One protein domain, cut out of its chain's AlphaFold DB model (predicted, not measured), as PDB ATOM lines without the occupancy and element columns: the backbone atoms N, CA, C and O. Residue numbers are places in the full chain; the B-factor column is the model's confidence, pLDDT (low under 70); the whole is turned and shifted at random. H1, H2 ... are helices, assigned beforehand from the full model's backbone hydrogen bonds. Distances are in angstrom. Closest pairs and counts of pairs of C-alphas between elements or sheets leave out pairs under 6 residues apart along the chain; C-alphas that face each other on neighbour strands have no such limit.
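What this domain is: This is residues 500 to 539 of the 650 residues of an uncharacterized protein of Puccinia sorghi (UniProt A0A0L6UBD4). Two helices meet near their ends as a wide V: the longer H1 makes one arm, H2 the other, and the tight link between them makes the tip. The far parts of both arms stick out free, residues 500 to 509 and 529 to 539. The printed part has 40 residues with two named helices, H1 then H2, and no named strand; its class is all helix. It is loose, with a radius of gyration of the C-alphas of 11.6 A, and flat, spanning 31 by 28 by 11 A.

Where its parts are: H1, residues 500 to 519, runs 28.8 A from C-alpha 500 at (46.529, -25.612, -25.642). H2, residues 524 to 537, runs 19.9 A to C-alpha 537 at (43.666, -46.902, -48.291).

How they stand to each other: H1 touches H2 with residues 513 to 517 alone, and H2 touches H1 with residues 524 to 527 alone. The closest C-alphas, of Asn 514 and Pro 524, are 5.7 A apart. Their lines are only just about perpendicular, at 71 degrees. In H2 every O i to N i+4 pair is within hydrogen-bond range; in H1, 15 of 16 are.

The domain as a whole: The two farthest C-alphas, of Ala 500 and Gly 521, are 31.3 A apart. The printed part has no cut. Residues 534 to 539 have pLDDT under 70.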
ATOM      1  N   ALA A 500      46.709 -24.809 -26.852       85.19
ATOM      2  CA  ALA A 500      46.529 -25.612 -25.642       85.19
ATOM      3  C   ALA A 500      45.370 -26.617 -25.777       85.19
ATOM      4  O   ALA A 500      45.507 -27.764 -25.356       85.19
ATOM      5  N   GLU A 501      44.265 -26.221 -26.413       83.56
ATOM      6  CA  GLU A 501      43.129 -27.101 -26.696       83.56
ATOM      7  C   GLU A 501      43.507 -28.218 -27.682       83.56
ATOM      8  O   GLU A 501      43.253 -29.390 -27.404       83.56
ATOM      9  N   PHE A 502      44.200 -27.892 -28.780       85.06
ATOM     10  CA  PHE A 502      44.713 -28.888 -29.727       85.06
ATOM     11  C   PHE A 502      45.665 -29.896 -29.058       85.06
ATOM     12  O   PHE A 502      45.559 -31.104 -29.283       85.06
ATOM     13  N   LEU A 503      46.567 -29.423 -28.188       84.00
ATOM     14  CA  LEU A 503      47.439 -30.300 -27.405       84.00
ATOM     15  C   LEU A 503      46.634 -31.207 -26.463       84.00
ATOM     16  O   LEU A 503      46.870 -32.415 -26.466       84.00
ATOM     17  N   ALA A 504      45.661 -30.667 -25.725       84.25
ATOM     18  CA  ALA A 504      44.793 -31.450 -24.844       84.25
ATOM     19  C   ALA A 504      44.019 -32.533 -25.617       84.25
ATOM     20  O   ALA A 504      44.044 -33.699 -25.226       84.25
ATOM     21  N   GLN A 505      43.416 -32.188 -26.760       86.00
ATOM     22  CA  GLN A 505      42.731 -33.147 -27.634       86.00
ATOM     23  C   GLN A 505      43.688 -34.248 -28.133       86.00
ATOM     24  O   GLN A 505      43.345 -35.430 -28.078       86.00
ATOM     25  N   SER A 506      44.914 -33.898 -28.545       82.25
ATOM     26  CA  SER A 506      45.913 -34.884 -28.992       82.25
ATOM     27  C   SER A 506      46.356 -35.852 -27.884       82.25
ATOM     28  O   SER A 506      46.578 -37.036 -28.150       82.25
ATOM     29  N   LEU A 507      46.433 -35.379 -26.634       86.25
ATOM     30  CA  LEU A 507      46.755 -36.200 -25.466       86.25
ATOM     31  C   LEU A 507      45.594 -37.141 -25.115       86.25
ATOM     32  O   LEU A 507      45.819 -38.339 -24.969       86.25
ATOM     33  N   CYS A 508      44.353 -36.643 -25.102       87.69
ATOM     34  CA  CYS A 508      43.164 -37.472 -24.895       87.69
ATOM     35  C   CYS A 508      43.043 -38.595 -25.942       87.69
ATOM     36  O   CYS A 508      42.758 -39.735 -25.582       87.69
ATOM     37  N   ILE A 509      43.315 -38.311 -27.222       86.81
ATOM     38  CA  ILE A 509      43.334 -39.331 -28.288       86.81
ATOM     39  C   ILE A 509      44.434 -40.370 -28.034       86.81
ATOM     40  O   ILE A 509      44.192 -41.572 -28.159       86.81
ATOM     41  N   LYS A 510      45.639 -39.930 -27.653       88.19
ATOM     42  CA  LYS A 510      46.766 -40.820 -27.345       88.19
ATOM     43  C   LYS A 510      46.446 -41.751 -26.172       88.19
ATOM     44  O   LYS A 510      46.700 -42.949 -26.269       88.19
ATOM     45  N   ASP A 511      45.877 -41.228 -25.091       86.31
ATOM     46  CA  ASP A 511      45.584 -42.022 -23.898       86.31
ATOM     47  C   ASP A 511      44.360 -42.928 -24.072       86.31
ATOM     48  O   ASP A 511      44.374 -44.057 -23.580       86.31
ATOM     49  N   TRP A 512      43.379 -42.523 -24.883       93.56
ATOM     50  CA  TRP A 512      42.307 -43.405 -25.352       93.56
ATOM     51  C   TRP A 512      42.856 -44.591 -26.165       93.56
ATOM     52  O   TRP A 512      42.568 -45.743 -25.841       93.56
ATOM     53  N   LEU A 513      43.743 -44.347 -27.143       88.25
ATOM     54  CA  LEU A 513      44.413 -45.416 -27.902       88.25
ATOM     55  C   LEU A 513      45.277 -46.322 -27.002       88.25
ATOM     56  O   LEU A 513      45.286 -47.540 -27.180       88.25
ATOM     57  N   ASN A 514      45.960 -45.753 -26.002       87.88
ATOM     58  CA  ASN A 514      46.720 -46.513 -25.005       87.88
ATOM     59  C   ASN A 514      45.824 -47.349 -24.072       87.88
ATOM     60  O   ASN A 514      46.308 -48.313 -23.477       87.88
ATOM     61  N   HIS A 515      44.560 -46.971 -23.876       90.25
ATOM     62  CA  HIS A 515      43.603 -47.704 -23.051       90.25
ATOM     63  C   HIS A 515      42.961 -48.841 -23.851       90.25
ATOM     64  O   HIS A 515      43.174 -50.003 -23.504       90.25
ATOM     65  N   SER A 516      42.294 -48.534 -24.966       89.06
ATOM     66  CA  SER A 516      41.625 -49.538 -25.804       89.06
ATOM     67  C   SER A 516      42.606 -50.522 -26.453       89.06
ATOM     68  O   SER A 516      42.269 -51.686 -26.645       89.06
ATOM     69  N   GLY A 517      43.854 -50.115 -26.719       93.44
ATOM     70  CA  GLY A 517      44.909 -51.047 -27.128       93.44
ATOM     71  C   GLY A 517      45.225 -52.095 -26.059       93.44
ATOM     72  O   GLY A 517      45.347 -53.276 -26.377       93.44
ATOM     73  N   ARG A 518      45.274 -51.699 -24.779       88.19
ATOM     74  CA  ARG A 518      45.493 -52.637 -23.665       88.19
ATOM     75  C   ARG A 518      44.302 -53.565 -23.432       88.19
ATOM     76  O   ARG A 518      44.531 -54.735 -23.156       88.19
ATOM     77  N   GLU A 519      43.070 -53.089 -23.604       86.81
ATOM     78  CA  GLU A 519      41.870 -53.943 -23.536       86.81
ATOM     79  C   GLU A 519      41.824 -54.984 -24.666       86.81
ATOM     80  O   GLU A 519      41.425 -56.121 -24.443       86.81
ATOM     81  N   MET A 520      42.285 -54.619 -25.868       87.00
ATOM     82  CA  MET A 520      42.305 -55.501 -27.045       87.00
ATOM     83  C   MET A 520      43.590 -56.343 -27.180       87.00
ATOM     84  O   MET A 520      43.725 -57.090 -28.147       87.00
ATOM     85  N   GLY A 521      44.564 -56.203 -26.271       94.81
ATOM     86  CA  GLY A 521      45.881 -56.853 -26.376       94.81
ATOM     87  C   GLY A 521      46.770 -56.341 -27.526       94.81
ATOM     88  O   GLY A 521      47.781 -56.961 -27.851       94.81
ATOM     89  N   VAL A 522      46.417 -55.214 -28.152       91.75
ATOM     90  CA  VAL A 522      47.105 -54.639 -29.318       91.75
ATOM     91  C   VAL A 522      48.058 -53.530 -28.877       91.75
ATOM     92  O   VAL A 522      47.670 -52.590 -28.183       91.75
ATOM     93  N   THR A 523      49.319 -53.587 -29.319       91.56
ATOM     94  CA  THR A 523      50.280 -52.517 -29.003       91.56
ATOM     95  C   THR A 523      49.822 -51.172 -29.600       91.56
ATOM     96  O   THR A 523      49.354 -51.145 -30.743       91.56
ATOM     97  N   PRO A 524      50.006 -50.029 -28.904       86.12
ATOM     98  CA  PRO A 524      49.616 -48.717 -29.437       86.12
ATOM     99  C   PRO A 524      50.258 -48.384 -30.792       86.12
ATOM    100  O   PRO A 524      49.665 -47.675 -31.602       86.12
ATOM    101  N   LYS A 525      51.444 -48.948 -31.073       86.38
ATOM    102  CA  LYS A 525      52.113 -48.860 -32.376       86.38
ATOM    103  C   LYS A 525      51.299 -49.540 -33.484       86.38
ATOM    104  O   LYS A 525      51.014 -48.891 -34.483       86.38
ATOM    105  N   ALA A 526      50.874 -50.790 -33.290       85.19
ATOM    106  CA  ALA A 526      50.070 -51.516 -34.277       85.19
ATOM    107  C   ALA A 526      48.691 -50.863 -34.502       85.19
ATOM    108  O   ALA A 526      48.197 -50.824 -35.627       85.19
ATOM    109  N   LEU A 527      48.092 -50.286 -33.453       88.44
ATOM    110  CA  LEU A 527      46.856 -49.499 -33.556       88.44
ATOM    111  C   LEU A 527      47.043 -48.222 -34.391       88.44
ATOM    112  O   LEU A 527      46.218 -47.922 -35.256       88.44
ATOM    113  N   LEU A 528      48.143 -47.494 -34.176       83.44
ATOM    114  CA  LEU A 528      48.491 -46.311 -34.964       83.44
ATOM    115  C   LEU A 528      48.801 -46.673 -36.427       83.44
ATOM    116  O   LEU A 528      48.337 -45.990 -37.335       83.44
ATOM    117  N   GLU A 529      49.526 -47.768 -36.662       80.88
ATOM    118  CA  GLU A 529      49.830 -48.290 -38.000       80.88
ATOM    119  C   GLU A 529      48.558 -48.736 -38.744       80.88
ATOM    120  O   GLU A 529      48.412 -48.430 -39.926       80.88
ATOM    121  N   PHE A 530      47.589 -49.358 -38.060       84.00
ATOM    122  CA  PHE A 530      46.284 -49.715 -38.634       84.00
ATOM    123  C   PHE A 530      45.436 -48.487 -39.004       84.00
ATOM    124  O   PHE A 530      44.845 -48.444 -40.086       84.00
ATOM    125  N   LEU A 531      45.395 -47.465 -38.138       80.88
ATOM    126  CA  LEU A 531      44.714 -46.198 -38.428       80.88
ATOM    127  C   LEU A 531      45.353 -45.480 -39.623       80.88
ATOM    128  O   LEU A 531      44.642 -45.033 -40.522       80.88
ATOM    129  N   HIS A 532      46.687 -45.432 -39.667       72.25
ATOM    130  CA  HIS A 532      47.451 -44.860 -40.773       72.25
ATOM    131  C   HIS A 532      47.191 -45.621 -42.085       72.25
ATOM    132  O   HIS A 532      46.883 -45.009 -43.105       72.25
ATOM    133  N   PHE A 533      47.217 -46.959 -42.052       74.88
ATOM    134  CA  PHE A 533      46.903 -47.810 -43.201       74.88
ATOM    135  C   PHE A 533      45.490 -47.547 -43.738       74.88
ATOM    136  O   PHE A 533      45.331 -47.300 -44.933       74.88
ATOM    137  N   LYS A 534      44.464 -47.498 -42.872       63.00
ATOM    138  CA  LYS A 534      43.096 -47.174 -43.310       63.00
ATOM    139  C   LYS A 534      42.971 -45.772 -43.910       63.00
ATOM    140  O   LYS A 534      42.316 -45.647 -44.939       63.00
ATOM    141  N   PHE A 535      43.615 -44.755 -43.329       50.47
ATOM    142  CA  PHE A 535      43.576 -43.385 -43.860       50.47
ATOM    143  C   PHE A 535      44.201 -43.270 -45.260       50.47
ATOM    144  O   PHE A 535      43.688 -42.535 -46.104       50.47
ATOM    145  N   TYR A 536      45.274 -44.021 -45.531       39.91
ATOM    146  CA  TYR A 536      45.889 -44.078 -46.860       39.91
ATOM    147  C   TYR A 536      45.086 -44.936 -47.854       39.91
ATOM    148  O   TYR A 536      44.982 -44.571 -49.026       39.91
ATOM    149  N   CYS A 537      44.465 -46.036 -47.415       40.50
ATOM    150  CA  CYS A 537      43.666 -46.902 -48.291       40.50
ATOM    151  C   CYS A 537      42.338 -46.283 -48.760       40.50
ATOM    152  O   CYS A 537      41.810 -46.722 -49.777       40.50
ATOM    153  N   THR A 538      41.799 -45.266 -48.079       40.59
ATOM    154  CA  THR A 538      40.568 -44.570 -48.510       40.59
ATOM    155  C   THR A 538      40.769 -43.515 -49.606       40.59
ATOM    156  O   THR A 538      39.785 -42.948 -50.072       40.59
ATOM    157  N   VAL A 539      42.005 -43.246 -50.053       35.94
ATOM    158  CA  VAL A 539      42.309 -42.233 -51.091       35.94
ATOM    159  C   VAL A 539      42.825 -42.894 -52.379       35.94
ATOM    160  O   VAL A 539      43.934 -42.647 -52.853       35.94
TER     161      VAL A 539